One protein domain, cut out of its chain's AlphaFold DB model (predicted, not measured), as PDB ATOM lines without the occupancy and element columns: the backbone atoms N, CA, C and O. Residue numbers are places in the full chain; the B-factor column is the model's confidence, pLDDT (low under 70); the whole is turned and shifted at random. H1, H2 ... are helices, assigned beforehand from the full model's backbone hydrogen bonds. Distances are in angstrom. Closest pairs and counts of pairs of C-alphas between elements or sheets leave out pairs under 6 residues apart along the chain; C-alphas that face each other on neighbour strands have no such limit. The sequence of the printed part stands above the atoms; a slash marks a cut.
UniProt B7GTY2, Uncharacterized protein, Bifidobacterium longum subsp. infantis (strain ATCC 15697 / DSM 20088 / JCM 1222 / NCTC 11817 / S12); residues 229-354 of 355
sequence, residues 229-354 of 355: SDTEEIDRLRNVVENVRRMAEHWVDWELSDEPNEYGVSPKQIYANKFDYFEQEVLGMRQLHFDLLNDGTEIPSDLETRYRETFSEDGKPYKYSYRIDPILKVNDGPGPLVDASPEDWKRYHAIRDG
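Overview. This is residues 229 to 354 of the 355 residues of an uncharacterized protein of Bifidobacterium longum subsp. infantis (strain ATCC 15697 / DSM 20088 / JCM 1222 / NCTC 11817 / S12) (UniProt B7GTY2). Two long helices, H1 and H3, pack side by side at a slant in the core, with H4 packed on H1. H5 packs crosswise on H3 near the end where H3 begins, and H6 covers H5, while short H2 and the long link of residues 250 to 266 lie off to another side. The printed part has 126 residues with six named helices, H1 to H6 in chain order, and no named strand: all helix, the packing mostly crossed, with none of the four touching pairs that are given a tilt, those touching only at their ends left out, at a shallow tilt. It is compact, radius of gyration of the C-alphas 14.8 A, and rounded, spanning 38 by 38 by 23 A.

Arrangement. Start at the hub, H3, residues 274 to 294. It touches H1, residues 229 to 249, opposite ways at 36 degrees, only just steep; the closest C-alphas, Val 240 and Met 285, are 5.9 A apart. With residues 238 to 245 alone, H1 touches H4, residues 301 to 311, the same way at 38 degrees, only just steep; the closest C-alphas, Val 241 and Tyr 307, are 6.4 A apart. H3 and H4 are near each other. With residues 279 to 283 alone, H3 touches H5, residues 325 to 330, about perpendicular at 84 degrees; closest are C-alphas Glu 279 and Ile 327, 6.5 A. H5 touches H6, residues 342 to 352, by C-alphas Pro 326 and Tyr 348, 5.2 A. H2, residues 267 to 270, is close to H3 but not clearly touching, at 7.2 A between C-alphas Pro 267 and Tyr 277. Every O i to N i+4 pair is within hydrogen-bond range in H1, H3, H4, H5 and H6; H2 is too short for one.

Along the chain. Find C-alpha 229 at (86.273, 126.597, 85.004); H1 runs 29.6 A from there. H3 spans 30.2 A, H4 and H6 15.5 A each; H6 ends at C-alpha 352, (54.276, 120.131, 94.604).

Size, cuts and confidence. The farthest C-alphas, Ser 229 and Pro 342, are 40.6 A apart. The printed part has no cut; the links H1 to H2, H4 to H5 and H5 to H6 are long. Mean pLDDT of the printed part is 71.7, with 45 residues under 70, among them 260 to 267 and 331 to 340.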
ATOM      1  N   SER A 229      87.299 126.591  83.937       51.75
ATOM      2  CA  SER A 229      86.273 126.597  85.004       51.75
ATOM      3  C   SER A 229      85.255 127.733  84.903       51.75
ATOM      4  O   SER A 229      84.078 127.482  85.118       51.75
ATOM      5  N   ASP A 230      85.660 128.963  84.564       54.44
ATOM      6  CA  ASP A 230      84.692 130.064  84.447       54.44
ATOM      7  C   ASP A 230      83.750 129.822  83.269       54.44
ATOM      8  O   ASP A 230      82.556 130.053  83.379       54.44
ATOM      9  N   THR A 231      84.264 129.304  82.147       60.34
ATOM     10  CA  THR A 231      83.426 129.001  80.976       60.34
ATOM     11  C   THR A 231      82.498 127.825  81.258       60.34
ATOM     12  O   THR A 231      81.330 127.893  80.904       60.34
ATOM     13  N   GLU A 232      82.980 126.785  81.942       64.31
ATOM     14  CA  GLU A 232      82.180 125.613  82.303       64.31
ATOM     15  C   GLU A 232      81.113 125.933  83.359       64.31
ATOM     16  O   GLU A 232      79.973 125.513  83.197       64.31
ATOM     17  N   GLU A 233      81.419 126.736  84.383       65.19
ATOM     18  CA  GLU A 233      80.434 127.185  85.379       65.19
ATOM     19  C   GLU A 233      79.470 128.241  84.801       65.19
ATOM     20  O   GLU A 233      78.277 128.218  85.108       65.19
ATOM     21  N   ILE A 234      79.921 129.109  83.882       76.88
ATOM     22  CA  ILE A 234      79.038 129.995  83.097       76.88
ATOM     23  C   ILE A 234      78.118 129.172  82.187       76.88
ATOM     24  O   ILE A 234      76.925 129.468  82.086       76.88
ATOM     25  N   ASP A 235      78.633 128.134  81.528       78.44
ATOM     26  CA  ASP A 235      77.842 127.235  80.687       78.44
ATOM     27  C   ASP A 235      76.900 126.373  81.529       78.44
ATOM     28  O   ASP A 235      75.764 126.118  81.127       78.44
ATOM     29  N   ARG A 236      77.306 125.996  82.742       75.19
ATOM     30  CA  ARG A 236      76.453 125.326  83.719       75.19
ATOM     31  C   ARG A 236      75.325 126.239  84.178       75.19
ATOM     32  O   ARG A 236      74.170 125.822  84.114       75.19
ATOM     33  N   LEU A 237      75.617 127.487  84.552       82.12
ATOM     34  CA  LEU A 237      74.598 128.484  84.886       82.12
ATOM     35  C   LEU A 237      73.640 128.686  83.706       82.12
ATOM     36  O   LEU A 237      72.425 128.655  83.890       82.12
ATOM     37  N   ARG A 238      74.166 128.812  82.482       87.19
ATOM     38  CA  ARG A 238      73.370 128.909  81.248       87.19
ATOM     39  C   ARG A 238      72.438 127.709  81.082       87.19
ATOM     40  O   ARG A 238      71.247 127.896  80.851       87.19
ATOM     41  N   ASN A 239      72.953 126.494  81.236       83.88
ATOM     42  CA  ASN A 239      72.173 125.266  81.097       83.88
ATOM     43  C   ASN A 239      71.075 125.160  82.159       83.88
ATOM     44  O   ASN A 239      69.941 124.826  81.820       83.88
ATOM     45  N   VAL A 240      71.382 125.484  83.417       81.00
ATOM     46  CA  VAL A 240      70.404 125.442  84.512       81.00
ATOM     47  C   VAL A 240      69.325 126.515  84.322       81.00
ATOM     48  O   VAL A 240      68.142 126.204  84.450       81.00
ATOM     49  N   VAL A 241      69.685 127.745  83.928       86.12
ATOM     50  CA  VAL A 241      68.714 128.816  83.616       86.12
ATOM     51  C   VAL A 241      67.746 128.375  82.515       86.12
ATOM     52  O   VAL A 241      66.527 128.494  82.669       86.12
ATOM     53  N   GLU A 242      68.259 127.824  81.415       88.44
ATOM     54  CA  GLU A 242      67.413 127.343  80.318       88.44
ATOM     55  C   GLU A 242      66.561 126.133  80.731       88.44
ATOM     56  O   GLU A 242      65.393 126.035  80.344       88.44
ATOM     57  N   ASN A 243      67.099 125.231  81.556       85.38
ATOM     58  CA  ASN A 243      66.364 124.072  82.047       85.38
ATOM     59  C   ASN A 243      65.207 124.482  82.968       85.38
ATOM     60  O   ASN A 243      64.077 124.045  82.747       85.38
ATOM     61  N   VAL A 244      65.446 125.386  83.925       85.75
ATOM     62  CA  VAL A 244      64.409 125.941  84.809       85.75
ATOM     63  C   VAL A 244      63.308 126.620  83.994       85.75
ATOM     64  O   VAL A 244      62.126 126.351  84.219       85.75
ATOM     65  N   ARG A 245      63.665 127.450  83.005       88.12
ATOM     66  CA  ARG A 245      62.686 128.116  82.125       88.12
ATOM     67  C   ARG A 245      61.858 127.105  81.336       88.12
ATOM     68  O   ARG A 245      60.630 127.175  81.354       88.12
ATOM     69  N   ARG A 246      62.505 126.112  80.720       88.31
ATOM     70  CA  ARG A 246      61.839 125.040  79.963       88.31
ATOM     71  C   ARG A 246      60.874 124.233  80.835       88.31
ATOM     72  O   ARG A 246      59.746 123.975  80.418       88.31
ATOM     73  N   MET A 247      61.285 123.873  82.052       87.94
ATOM     74  CA  MET A 247      60.443 123.168  83.023       87.94
ATOM     75  C   MET A 247      59.251 124.019  83.471       87.94
ATOM     76  O   MET A 247      58.125 123.524  83.533       87.94
ATOM     77  N   ALA A 248      59.475 125.304  83.749       86.69
ATOM     78  CA  ALA A 248      58.421 126.229  84.150       86.69
ATOM     79  C   ALA A 248      57.404 126.472  83.019       86.69
ATOM     80  O   ALA A 248      56.202 126.564  83.285       86.69
ATOM     81  N   GLU A 249      57.864 126.539  81.767       89.25
ATOM     82  CA  GLU A 249      57.050 126.711  80.557       89.25
ATOM     83  C   GLU A 249      56.194 125.483  80.243       89.25
ATOM     84  O   GLU A 249      54.987 125.609  80.017       89.25
ATOM     85  N   HIS A 250      56.800 124.298  80.287       88.06
ATOM     86  CA  HIS A 250      56.176 123.035  79.894       88.06
ATOM     87  C   HIS A 250      55.721 122.183  81.082       88.06
ATOM     88  O   HIS A 250      55.536 120.981  80.941       88.06
ATOM     89  N   TRP A 251      55.497 122.802  82.246       87.44
ATOM     90  CA  TRP A 251      55.238 122.123  83.521       87.44
ATOM     91  C   TRP A 251      54.239 120.961  83.448       87.44
ATOM     92  O   TRP A 251      54.474 119.913  84.047       87.44
ATOM     93  N   VAL A 252      53.130 121.140  82.724       84.81
ATOM     94  CA  VAL A 252      52.060 120.134  82.605       84.81
ATOM     95  C   VAL A 252      52.586 118.861  81.945       84.81
ATOM     96  O   VAL A 252      52.449 117.781  82.518       84.81
ATOM     97  N   ASP A 253      53.271 119.015  80.816       85.38
ATOM     98  CA  ASP A 253      53.752 117.921  79.969       85.38
ATOM     99  C   ASP A 253      55.191 117.493  80.309       85.38
ATOM    100  O   ASP A 253      55.749 116.605  79.670       85.38
ATOM    101  N   TRP A 254      55.815 118.133  81.303       84.31
ATOM    102  CA  TRP A 254      57.187 117.836  81.693       84.31
ATOM    103  C   TRP A 254      57.282 116.494  82.420       84.31
ATOM    104  O   TRP A 254      56.553 116.247  83.390       84.31
ATOM    105  N   GLU A 255      58.241 115.675  81.997       85.25
ATOM    106  CA  GLU A 255      58.597 114.399  82.612       85.25
ATOM    107  C   GLU A 255      60.088 114.382  82.967       85.25
ATOM    108  O   GLU A 255      60.907 115.071  82.355       85.25
ATOM    109  N   LEU A 256      60.450 113.600  83.987       81.44
ATOM    110  CA  LEU A 256      61.853 113.400  84.343       81.44
ATOM    111  C   LEU A 256      62.566 112.643  83.226       81.44
ATOM    112  O   LEU A 256      62.109 111.578  82.808       81.44
ATOM    113  N   SER A 257      63.705 113.179  82.789       79.00
ATOM    114  CA  SER A 257      64.524 112.532  81.770       79.00
ATOM    115  C   SER A 257      65.047 111.180  82.260       79.00
ATOM    116  O   SER A 257      65.527 111.052  83.391       79.00
ATOM    117  N   ASP A 258      64.970 110.186  81.377       80.06
ATOM    118  CA  ASP A 258      65.617 108.882  81.525       80.06
ATOM    119  C   ASP A 258      67.064 108.889  81.002       80.06
ATOM    120  O   ASP A 258      67.789 107.913  81.195       80.06
ATOM    121  N   GLU A 259      67.501 109.981  80.366       74.25
ATOM    122  CA  GLU A 259      68.855 110.106  79.830       74.25
ATOM    123  C   GLU A 259      69.879 110.280  80.965       74.25
ATOM    124  O   GLU A 259      69.725 111.179  81.801       74.25
ATOM    125  N   PRO A 260      70.921 109.431  81.025       57.41
ATOM    126  CA  PRO A 260      71.994 109.576  81.999       57.41
ATOM    127  C   PRO A 260      72.829 110.831  81.736       57.41
ATOM    128  O   PRO A 260      73.168 111.129  80.590       57.41
ATOM    129  N   ASN A 261      73.207 111.534  82.802       54.84
ATOM    130  CA  ASN A 261      74.197 112.606  82.733       54.84
ATOM    131  C   ASN A 261      75.623 112.049  82.519       54.84
ATOM    132  O   ASN A 261      75.832 110.840  82.403       54.84
ATOM    133  N   GLU A 262      76.624 112.930  82.509       42.53
ATOM    134  CA  GLU A 262      78.048 112.575  82.371       42.53
ATOM    135  C   GLU A 262      78.571 111.595  83.443       42.53
ATOM    136  O   GLU A 262      79.564 110.904  83.223       42.53
ATOM    137  N   TYR A 263      77.863 111.470  84.571       38.75
ATOM    138  CA  TYR A 263      78.150 110.523  85.654       38.75
ATOM    139  C   TYR A 263      77.366 109.208  85.530       38.75
ATOM    140  O   TYR A 263      77.432 108.357  86.417       38.75
ATOM    141  N   GLY A 264      76.617 109.019  84.440       44.47
ATOM    142  CA  GLY A 264      75.852 107.804  84.171       44.47
ATOM    143  C   GLY A 264      74.563 107.672  84.986       44.47
ATOM    144  O   GLY A 264      74.045 106.561  85.095       44.47
ATOM    145  N   VAL A 265      74.031 108.771  85.537       43.31
ATOM    146  CA  VAL A 265      72.800 108.766  86.348       43.31
ATOM    147  C   VAL A 265      71.748 109.693  85.741       43.31
ATOM    148  O   VAL A 265      72.062 110.822  85.366       43.31
ATOM    149  N   SER A 266      70.498 109.236  85.630       58.34
ATOM    150  CA  SER A 266      69.397 110.054  85.102       58.34
ATOM    151  C   SER A 266      68.580 110.724  86.218       58.34
ATOM    152  O   SER A 266      68.452 110.164  87.314       58.34
ATOM    153  N   PRO A 267      67.963 111.897  85.974       65.12
ATOM    154  CA  PRO A 267      67.095 112.552  86.954       65.12
ATOM    155  C   PRO A 267      65.980 111.644  87.490       65.12
ATOM    156  O   PRO A 267      65.684 111.670  88.683       65.12
ATOM    157  N   LYS A 268      65.403 110.778  86.647       74.00
ATOM    158  CA  LYS A 268      64.345 109.837  87.051       74.00
ATOM    159  C   LYS A 268      64.811 108.751  88.027       74.00
ATOM    160  O   LYS A 268      63.990 108.169  88.727       74.00
ATOM    161  N   GLN A 269      66.114 108.467  88.078       58.34
ATOM    162  CA  GLN A 269      66.696 107.518  89.033       58.34
ATOM    163  C   GLN A 269      66.923 108.136  90.419       58.34
ATOM    164  O   GLN A 269      66.994 107.400  91.402       58.34
ATOM    165  N   ILE A 270      67.056 109.463  90.494       58.97
ATOM    166  CA  ILE A 270      67.412 110.190  91.720       58.97
ATOM    167  C   ILE A 270      66.173 110.804  92.372       58.97
ATOM    168  O   ILE A 270      66.001 110.714  93.587       58.97
ATOM    169  N   TYR A 271      65.312 111.434  91.573       65.56
ATOM    170  CA  TYR A 271      64.212 112.249  92.075       65.56
ATOM    171  C   TYR A 271      62.900 111.473  92.087       65.56
ATOM    172  O   TYR A 271      62.517 110.844  91.101       65.56
ATOM    173  N   ALA A 272      62.186 111.539  93.215       71.69
ATOM    174  CA  ALA A 272      60.929 110.817  93.397       71.69
ATOM    175  C   ALA A 272      59.798 111.392  92.533       71.69
ATOM    176  O   ALA A 272      58.874 110.671  92.156       71.69
ATOM    177  N   ASN A 273      59.860 112.687  92.218       80.00
ATOM    178  CA  ASN A 273      58.910 113.354  91.343       80.00
ATOM    179  C   ASN A 273      59.565 114.547  90.613       80.00
ATOM    180  O   ASN A 273      60.670 114.980  90.943       80.00
ATOM    181  N   LYS A 274      58.872 115.084  89.601       82.50
ATOM    182  CA  LYS A 274      59.368 116.218  88.802       82.50
ATOM    183  C   LYS A 274      59.480 117.530  89.580       82.50
ATOM    184  O   LYS A 274      60.249 118.391  89.167       82.50
ATOM    185  N   PHE A 275      58.728 117.683  90.672       83.62
ATOM    186  CA  PHE A 275      58.812 118.853  91.538       83.62
ATOM    187  C   PHE A 275      60.096 118.848  92.357       83.62
ATOM    188  O   PHE A 275      60.769 119.866  92.375       83.62
ATOM    189  N   ASP A 276      60.486 117.712  92.933       74.62
ATOM    190  CA  ASP A 276      61.747 117.581  93.674       74.62
ATOM    191  C   ASP A 276      62.942 117.951  92.783       74.62
ATOM    192  O   ASP A 276      63.840 118.678  93.200       74.62
ATOM    193  N   TYR A 277      62.926 117.503  91.522       78.12
ATOM    194  CA  TYR A 277      63.945 117.885  90.542       78.12
ATOM    195  C   TYR A 277      63.895 119.383  90.205       78.12
ATOM    196  O   TYR A 277      64.927 120.045  90.179       78.12
ATOM    197  N   PHE A 278      62.698 119.936  89.986       81.50
ATOM    198  CA  PHE A 278      62.518 121.357  89.684       81.50
ATOM    199  C   PHE A 278      62.970 122.266  90.832       81.50
ATOM    200  O   PHE A 278      63.619 123.280  90.596       81.50
ATOM    201  N   GLU A 279      62.663 121.888  92.071       78.31
ATOM    202  CA  GLU A 279      63.106 122.586  93.273       78.31
ATOM    203  C   GLU A 279      64.634 122.602  93.366       78.31
ATOM    204  O   GLU A 279      65.215 123.667  93.573       78.31
ATOM    205  N   GLN A 280      65.298 121.466  93.130       74.50
ATOM    206  CA  GLN A 280      66.762 121.413  93.116       74.50
ATOM    207  C   GLN A 280      67.382 122.269  92.008       74.50
ATOM    208  O   GLN A 280      68.361 122.962  92.266       74.50
ATOM    209  N   GLU A 281      66.818 122.272  90.800       78.19
ATOM    210  CA  GLU A 281      67.320 123.104  89.696       78.19
ATOM    211  C   GLU A 281      67.159 124.602  90.000       78.19
ATOM    212  O   GLU A 281      68.080 125.380  89.765       78.19
ATOM    213  N   VAL A 282      66.032 125.017  90.592       78.75
ATOM    214  CA  VAL A 282      65.790 126.416  90.993       78.75
ATOM    215  C   VAL A 282      66.759 126.868  92.092       78.75
ATOM    216  O   VAL A 282      67.311 127.968  92.015       78.75
ATOM    217  N   LEU A 283      66.992 126.033  93.108       74.31
ATOM    218  CA  LEU A 283      67.928 126.344  94.193       74.31
ATOM    219  C   LEU A 283      69.384 126.301  93.719       74.31
ATOM    220  O   LEU A 283      70.166 127.187  94.061       74.31
ATOM    221  N   GLY A 284      69.729 125.320  92.882       66.06
ATOM    222  CA  GLY A 284      71.043 125.191  92.260       66.06
ATOM    223  C   GLY A 284      71.374 126.382  91.365       66.06
ATOM    224  O   GLY A 284      72.468 126.924  91.464       66.06
ATOM    225  N   MET A 285      70.411 126.859  90.570       77.94
ATOM    226  CA  MET A 285      70.553 128.072  89.756       77.94
ATOM    227  C   MET A 285      70.950 129.283  90.607       77.94
ATOM    228  O   MET A 285      71.885 130.004  90.262       77.94
ATOM    229  N   ARG A 286      70.243 129.499  91.725       72.62
ATOM    230  CA  ARG A 286      70.499 130.617  92.642       72.62
ATOM    231  C   ARG A 286      71.866 130.500  93.312       72.62
ATOM    232  O   ARG A 286      72.574 131.496  93.427       72.62
ATOM    233  N   GLN A 287      72.222 129.300  93.765       65.81
ATOM    234  CA  GLN A 287      73.498 129.058  94.430       65.81
ATOM    235  C   GLN A 287      74.675 129.260  93.468       65.81
ATOM    236  O   GLN A 287      75.600 129.985  93.806       65.81
ATOM    237  N   LEU A 288      74.595 128.715  92.249       66.38
ATOM    238  CA  LEU A 288      75.627 128.882  91.219       66.38
ATOM    239  C   LEU A 288      75.847 130.355  90.858       66.38
ATOM    240  O   LEU A 288      76.983 130.798  90.737       66.38
ATOM    241  N   HIS A 289      74.770 131.133  90.722       79.31
ATOM    242  CA  HIS A 289      74.869 132.574  90.479       79.31
ATOM    243  C   HIS A 289      75.552 133.315  91.636       79.31
ATOM    244  O   HIS A 289      76.449 134.126  91.406       79.31
ATOM    245  N   PHE A 290      75.176 133.002  92.877       68.44
ATOM    246  CA  PHE A 290      75.795 133.580  94.068       68.44
ATOM    247  C   PHE A 290      77.285 133.225  94.181       68.44
ATOM    248  O   PHE A 290      78.097 134.098  94.486       68.44
ATOM    249  N   ASP A 291      77.646 131.973  93.899       60.06
ATOM    250  CA  ASP A 291      79.029 131.494  93.937       60.06
ATOM    251  C   ASP A 291      79.888 132.184  92.870       60.06
ATOM    252  O   ASP A 291      80.952 132.702  93.198       60.06
ATOM    253  N   LEU A 292      79.382 132.316  91.636       67.44
ATOM    254  CA  LEU A 292      80.058 133.048  90.558       67.44
ATOM    255  C   LEU A 292      80.306 134.522  90.920       67.44
ATOM    256  O   LEU A 292      81.387 135.052  90.663       67.44
ATOM    257  N   LEU A 293      79.332 135.190  91.550       68.44
ATOM    258  CA  LEU A 293      79.494 136.578  91.992       68.44
ATOM    259  C   LEU A 293      80.493 136.723  93.149       68.44
ATOM    260  O   LEU A 293      81.254 137.692  93.170       68.44
ATOM    261  N   ASN A 294      80.503 135.789  94.105       57.41
ATOM    262  CA  ASN A 294      81.449 135.814  95.225       57.41
ATOM    263  C   ASN A 294      82.881 135.495  94.798       57.41
ATOM    264  O   ASN A 294      83.817 136.085  95.337       57.41
ATOM    265  N   ASP A 295      83.043 134.597  93.829       58.84
ATOM    266  CA  ASP A 295      84.342 134.248  93.252       58.84
ATOM    267  C   ASP A 295      84.874 135.348  92.307       58.84
ATOM    268  O   ASP A 295      86.033 135.309  91.894       58.84
ATOM    269  N   GLY A 296      84.073 136.383  92.021       58.94
ATOM    270  CA  GLY A 296      84.459 137.520  91.184       58.94
ATOM    271  C   GLY A 296      84.434 137.222  89.682       58.94
ATOM    272  O   GLY A 296      85.013 137.988  88.907       58.94
ATOM    273  N   THR A 297      83.776 136.138  89.267       68.69
ATOM    274  CA  THR A 297      83.631 135.747  87.862       68.69
ATOM    275  C   THR A 297      82.694 136.717  87.134       68.69
ATOM    276  O   THR A 297      81.576 136.997  87.573       68.69
ATOM    277  N   GLU A 298      83.134 137.242  85.986       76.69
ATOM    278  CA  GLU A 298      82.324 138.151  85.169       76.69
ATOM    279  C   GLU A 298      81.261 137.365  84.382       76.69
ATOM    280  O   GLU A 298      81.553 136.705  83.384       76.69
ATOM    281  N   ILE A 299      80.004 137.440  84.830       79.25
ATOM    282  CA  ILE A 299      78.873 136.798  84.153       79.25
ATOM    283  C   ILE A 299      78.511 137.599  82.887       79.25
ATOM    284  O   ILE A 299      78.273 138.809  82.974       79.25
ATOM    285  N   PRO A 300      78.405 136.957  81.703       85.81
ATOM    286  CA  PRO A 300      77.984 137.627  80.477       85.81
ATOM    287  C   PRO A 300      76.640 138.347  80.639       85.81
ATOM    288  O   PRO A 300      75.666 137.774  81.123       85.81
ATOM    289  N   SER A 301      76.570 139.606  80.197       83.19
ATOM    290  CA  SER A 301      75.388 140.468  80.386       83.19
ATOM    291  C   SER A 301      74.066 139.890  79.853       83.19
ATOM    292  O   SER A 301      73.006 140.151  80.424       83.19
ATOM    293  N   ASP A 302      74.105 139.091  78.784       87.25
ATOM    294  CA  ASP A 302      72.935 138.399  78.241       87.25
ATOM    295  C   ASP A 302      72.433 137.295  79.179       87.25
ATOM    296  O   ASP A 302      71.223 137.165  79.381       87.25
ATOM    297  N   LEU A 303      73.350 136.540  79.787       85.19
ATOM    298  CA  LEU A 303      73.033 135.498  80.761       85.19
ATOM    299  C   LEU A 303      72.543 136.101  82.082       85.19
ATOM    300  O   LEU A 303      71.532 135.648  82.610       85.19
ATOM    301  N   GLU A 304      73.192 137.162  82.561       84.62
ATOM    302  CA  GLU A 304      72.774 137.903  83.759       84.62
ATOM    303  C   GLU A 304      71.352 138.463  83.600       84.62
ATOM    304  O   GLU A 304      70.512 138.322  84.489       84.62
ATOM    305  N   THR A 305      71.040 139.032  82.430       82.38
ATOM    306  CA  THR A 305      69.685 139.518  82.122       82.38
ATOM    307  C   THR A 305      68.678 138.366  82.123       82.38
ATOM    308  O   THR A 305      67.623 138.461  82.745       82.38
ATOM    309  N   ARG A 306      69.001 137.236  81.476       82.25
ATOM    310  CA  ARG A 306      68.117 136.055  81.448       82.25
ATOM    311  C   ARG A 306      67.876 135.459  82.832       82.25
ATOM    312  O   ARG A 306      66.758 135.008  83.098       82.25
ATOM    313  N   TYR A 307      68.900 135.437  83.681       83.50
ATOM    314  CA  TYR A 307      68.791 135.012  85.071       83.50
ATOM    315  C   TYR A 307      67.797 135.920  85.807       83.50
ATOM    316  O   TYR A 307      66.751 135.442  86.238       83.50
ATOM    317  N   ARG A 308      68.029 137.239  85.835       78.12
ATOM    318  CA  ARG A 308      67.170 138.197  86.557       78.12
ATOM    319  C   ARG A 308      65.724 138.224  86.073       78.12
ATOM    320  O   ARG A 308      64.803 138.279  86.891       78.12
ATOM    321  N   GLU A 309      65.507 138.101  84.763       76.69
ATOM    322  CA  GLU A 309      64.166 137.948  84.190       76.69
ATOM    323  C   GLU A 309      63.443 136.738  84.791       76.69
ATOM    324  O   GLU A 309      62.281 136.844  85.175       76.69
ATOM    325  N   THR A 310      64.134 135.602  84.922       75.31
ATOM    326  CA  THR A 310      63.568 134.347  85.449       75.31
ATOM    327  C   THR A 310      63.103 134.498  86.904       75.31
ATOM    328  O   THR A 310      62.064 133.944  87.267       75.31
ATOM    329  N   PHE A 311      63.804 135.313  87.699       68.88
ATOM    330  CA  PHE A 311      63.475 135.643  89.094       68.88
ATOM    331  C   PHE A 311      62.514 136.836  89.262       68.88
ATOM    332  O   PHE A 311      62.115 137.155  90.379       68.88
ATOM    333  N   SER A 312      62.110 137.506  88.175       60.94
ATOM    334  CA  SER A 312      61.311 138.747  88.218       60.94
ATOM    335  C   SER A 312      61.938 139.895  89.027       60.94
ATOM    336  O   SER A 312      61.218 140.789  89.482       60.94
ATOM    337  N   GLU A 313      63.264 139.920  89.176       53.59
ATOM    338  CA  GLU A 313      63.976 140.945  89.960       53.59
ATOM    339  C   GLU A 313      64.031 142.315  89.255       53.59
ATOM    340  O   GLU A 313      64.200 143.347  89.902       53.59
ATOM    341  N   ASP A 314      63.764 142.352  87.945       46.75
ATOM    342  CA  ASP A 314      63.812 143.567  87.117       46.75
ATOM    343  C   ASP A 314      62.470 144.333  87.043       46.75
ATOM    344  O   ASP A 314      62.298 145.267  86.253       46.75
ATOM    345  N   GLY A 315      61.469 143.940  87.840       49.53
ATOM    346  CA  GLY A 315      60.177 144.637  87.939       49.53
ATOM    347  C   GLY A 315      59.177 144.356  86.805       49.53
ATOM    348  O   GLY A 315      58.069 144.899  86.819       49.53
ATOM    349  N   LYS A 316      59.511 143.482  85.845       55.94
ATOM    350  CA  LYS A 316      58.552 142.880  84.901       55.94
ATOM    351  C   LYS A 316      58.510 141.371  85.129       55.94
ATOM    352  O   LYS A 316      59.509 140.714  84.852       55.94
ATOM    353  N   PRO A 317      57.387 140.814  85.610       58.81
ATOM    354  CA  PRO A 317      57.367 139.418  85.990       58.81
ATOM    355  C   PRO A 317      57.471 138.512  84.768       58.81
ATOM    356  O   PRO A 317      56.680 138.629  83.823       58.81
ATOM    357  N   TYR A 318      58.434 137.592  84.791       70.94
ATOM    358  CA  TYR A 318      58.463 136.483  83.847       70.94
ATOM    359  C   TYR A 318      57.153 135.708  83.968       70.94
ATOM    360  O   TYR A 318      56.677 135.408  85.061       70.94
ATOM    361  N   LYS A 319      56.541 135.385  82.824       74.44
ATOM    362  CA  LYS A 319      55.186 134.814  82.754       74.44
ATOM    363  C   LYS A 319      55.012 133.562  83.626       74.44
ATOM    364  O   LYS A 319      53.893 133.293  84.056       74.44
ATOM    365  N   TYR A 320      56.087 132.814  83.879       81.06
ATOM    366  CA  TYR A 320      56.071 131.577  84.663       81.06
ATOM    367  C   TYR A 320      56.736 131.701  86.045       81.06
ATOM    368  O   TYR A 320      56.880 130.689  86.730       81.06
ATOM    369  N   SER A 321      57.065 132.920  86.500       76.50
ATOM    370  CA  SER A 321      57.679 133.160  87.819       76.50
ATOM    371  C   SER A 321      56.810 132.657  88.972       76.50
ATOM    372  O   SER A 321      57.323 132.183  89.974       76.50
ATOM    373  N   TYR A 322      55.483 132.621  88.800       77.50
ATOM    374  CA  TYR A 322      54.550 132.096  89.802       77.50
ATOM    375  C   TYR A 322      54.817 130.637  90.218       77.50
ATOM    376  O   TYR A 322      54.290 130.208  91.244       77.50
ATOM    377  N   ARG A 323      55.601 129.876  89.436       82.00
ATOM    378  CA  ARG A 323      56.068 128.521  89.776       82.00
ATOM    379  C   ARG A 323      57.420 128.499  90.496       82.00
ATOM    380  O   ARG A 323      57.712 127.531  91.184       82.00
ATOM    381  N   ILE A 324      58.221 129.546  90.330       80.75
ATOM    382  CA  ILE A 324      59.599 129.666  90.820       80.75
ATOM    383  C   ILE A 324      59.615 130.443  92.145       80.75
ATOM    384  O   ILE A 324      60.180 129.977  93.133       80.75
ATOM    385  N   ASP A 325      58.908 131.574  92.212       77.69
ATOM    386  CA  ASP A 325      58.876 132.476  93.368       77.69
ATOM    387  C   ASP A 325      58.491 131.768  94.686       77.69
ATOM    388  O   ASP A 325      59.141 132.022  95.703       77.69
ATOM    389  N   PRO A 326      57.492 130.853  94.732       77.75
ATOM    390  CA  PRO A 326      57.159 130.145  95.969       77.75
ATOM    391  C   PRO A 326      58.280 129.224  96.466       77.75
ATOM    392  O   PRO A 326      58.457 129.100  97.673       77.75
ATOM    393  N   ILE A 327      59.046 128.602  95.559       77.50
ATOM    394  CA  ILE A 327      60.178 127.726  95.909       77.50
ATOM    395  C   ILE A 327      61.274 128.544  96.586       77.50
ATOM    396  O   ILE A 327      61.803 128.148  97.621       77.50
ATOM    397  N   LEU A 328      61.578 129.714  96.032       74.12
ATOM    398  CA  LEU A 328      62.638 130.584  96.533       74.12
ATOM    399  C   LEU A 328      62.311 131.212  97.885       74.12
ATOM    400  O   LEU A 328      63.202 131.350  98.720       74.12
ATOM    401  N   LYS A 329      61.043 131.577  98.099       72.62
ATOM    402  CA  LYS A 329      60.578 132.152  99.367       72.62
ATOM    403  C   LYS A 329      60.549 131.136 100.501       72.62
ATOM    404  O   LYS A 329      60.797 131.501 101.637       72.62
ATOM    405  N   VAL A 330      60.212 129.880 100.207       70.00
ATOM    406  CA  VAL A 330      60.112 128.818 101.220       70.00
ATOM    407  C   VAL A 330      61.488 128.297 101.657       70.00
ATOM    408  O   VAL A 330      61.626 127.833 102.785       70.00
ATOM    409  N   ASN A 331      62.504 128.386 100.793       62.34
ATOM    410  CA  ASN A 331      63.794 127.715 100.979       62.34
ATOM    411  C   ASN A 331      64.965 128.633 101.405       62.34
ATOM    412  O   ASN A 331      66.103 128.306 101.088       62.34
ATOM    413  N   ASP A 332      64.715 129.758 102.097       53.06
ATOM    414  CA  ASP A 332      65.690 130.628 102.811       53.06
ATOM    415  C   ASP A 332      67.186 130.452 102.443       53.06
ATOM    416  O   ASP A 332      68.022 130.047 103.253       53.06
ATOM    417  N   GLY A 333      67.548 130.765 101.196       48.81
ATOM    418  CA  GLY A 333      68.952 130.844 100.772       48.81
ATOM    419  C   GLY A 333      69.616 132.163 101.210       48.81
ATOM    420  O   GLY A 333      68.905 133.142 101.461       48.81
ATOM    421  N   PRO A 334      70.962 132.250 101.237       36.56
ATOM    422  CA  PRO A 334      71.682 133.479 101.580       36.56
ATOM    423  C   PRO A 334      71.314 134.642 100.636       36.56
ATOM    424  O   PRO A 334      71.223 134.481  99.418       36.56
ATOM    425  N   GLY A 335      71.027 135.813 101.214       40.28
ATOM    426  CA  GLY A 335      70.531 137.015 100.524       40.28
ATOM    427  C   GLY A 335      69.319 137.640 101.236       40.28
ATOM    428  O   GLY A 335      68.760 137.020 102.142       40.28
ATOM    429  N   PRO A 336      68.905 138.874 100.891       35.16
ATOM    430  CA  PRO A 336      67.778 139.527 101.544       35.16
ATOM    431  C   PRO A 336      66.464 138.904 101.058       35.16
ATOM    432  O   PRO A 336      65.940 139.298 100.019       35.16
ATOM    433  N   LEU A 337      65.914 137.943 101.802       44.66
ATOM    434  CA  LEU A 337      64.562 137.437 101.570       44.66
ATOM    435  C   LEU A 337      63.730 137.451 102.851       44.66
ATOM    436  O   LEU A 337      64.199 137.205 103.956       44.66
ATOM    437  N   VAL A 338      62.491 137.874 102.638       52.09
ATOM    438  CA  VAL A 338      61.442 138.167 103.608       52.09
ATOM    439  C   VAL A 338      60.749 136.860 103.986       52.09
ATOM    440  O   VAL A 338      60.450 136.079 103.085       52.09
ATOM    441  N   ASP A 339      60.451 136.664 105.276       55.62
ATOM    442  CA  ASP A 339      59.721 135.498 105.799       55.62
ATOM    443  C   ASP A 339      58.564 135.072 104.870       55.62
ATOM    444  O   ASP A 339      57.682 135.878 104.543       55.62
ATOM    445  N   ALA A 340      58.545 133.798 104.457       63.47
ATOM    446  CA  ALA A 340      57.500 133.255 103.591       63.47
ATOM    447  C   ALA A 340      56.103 133.443 104.202       63.47
ATOM    448  O   ALA A 340      55.822 133.009 105.324       63.47
ATOM    449  N   SER A 341      55.180 134.037 103.441       70.94
ATOM    450  CA  SER A 341      53.804 134.210 103.901       70.94
ATOM    451  C   SER A 341      53.021 132.885 103.852       70.94
ATOM    452  O   SER A 341      53.363 131.978 103.086       70.94
ATOM    453  N   PRO A 342      51.901 132.754 104.592       74.94
ATOM    454  CA  PRO A 342      51.011 131.596 104.471       74.94
ATOM    455  C   PRO A 342      50.496 131.350 103.040       74.94
ATOM    456  O   PRO A 342      50.194 130.213 102.676       74.94
ATOM    457  N   GLU A 343      50.393 132.398 102.216       75.56
ATOM    458  CA  GLU A 343      50.024 132.261 100.804       75.56
ATOM    459  C   GLU A 343      51.147 131.656  99.958       75.56
ATOM    460  O   GLU A 343      50.856 130.893  99.037       75.56
ATOM    461  N   ASP A 344      52.409 131.946 100.280       75.12
ATOM    462  CA  ASP A 344      53.566 131.382  99.582       75.12
ATOM    463  C   ASP A 344      53.671 129.874  99.847       75.12
ATOM    464  O   ASP A 344      53.780 129.097  98.899       75.12
ATOM    465  N   TRP A 345      53.473 129.441 101.098       75.50
ATOM    466  CA  TRP A 345      53.363 128.019 101.459       75.50
ATOM    467  C   TRP A 345      52.211 127.312 100.743       75.50
ATOM    468  O   TRP A 345      52.351 126.183 100.268       75.50
ATOM    469  N   LYS A 346      51.060 127.981 100.622       81.38
ATOM    470  CA  LYS A 346      49.907 127.429  99.905       81.38
ATOM    471  C   LYS A 346      50.203 127.241  98.414       81.38
ATOM    472  O   LYS A 346      49.819 126.221  97.848       81.38
ATOM    473  N   ARG A 347      50.881 128.205  97.781       79.50
ATOM    474  CA  ARG A 347      51.290 128.117  96.368       79.50
ATOM    475  C   ARG A 347      52.367 127.053  96.165       79.50
ATOM    476  O   ARG A 347      52.244 126.265  95.238       79.50
ATOM    477  N   TYR A 348      53.348 126.976  97.060       81.69
ATOM    478  CA  TYR A 348      54.383 125.943  97.061       81.69
ATOM    479  C   TYR A 348      53.778 124.529  97.087       81.69
ATOM    480  O   TYR A 348      54.053 123.718  96.203       81.69
ATOM    481  N   HIS A 349      52.869 124.251  98.028       82.06
ATOM    482  CA  HIS A 349      52.196 122.950  98.101       82.06
ATOM    483  C   HIS A 349      51.297 122.669  96.893       82.06
ATOM    484  O   HIS A 349      51.252 121.535  96.430       82.06
ATOM    485  N   ALA A 350      50.631 123.686  96.336       83.19
ATOM    486  CA  ALA A 350      49.822 123.513  95.130       83.19
ATOM    487  C   ALA A 350      50.660 123.065  93.917       83.19
ATOM    488  O   ALA A 350      50.195 122.246  93.124       83.19
ATOM    489  N   ILE A 351      51.891 123.570  93.784       81.88
ATOM    490  CA  ILE A 351      52.815 123.169  92.714       81.88
ATOM    491  C   ILE A 351      53.345 121.753  92.976       81.88
ATOM    492  O   ILE A 351      53.336 120.927  92.063       81.88
ATOM    493  N   ARG A 352      53.751 121.451  94.217       81.25
ATOM    494  CA  ARG A 352      54.276 120.131  94.604       81.25
ATOM    495  C   ARG A 352      53.262 119.010  94.417       81.25
ATOM    496  O   ARG A 352      53.593 117.960  93.876       81.25
ATOM    497  N   ASP A 353      52.030 119.239  94.857       79.88
ATOM    498  CA  ASP A 353      50.995 118.207  94.896       79.88
ATOM    499  C   ASP A 353      50.265 118.064  93.537       79.88
ATOM    500  O   ASP A 353      49.356 117.247  93.404       79.88
ATOM    501  N   GLY A 354      50.700 118.814  92.509       65.06
ATOM    502  CA  GLY A 354      50.294 118.630  91.113       65.06
ATOM    503  C   GLY A 354      48.934 119.230  90.752       65.06
ATOM    504  O   GLY A 354      48.078 118.511  90.239       65.06
TER     505      GLY A 354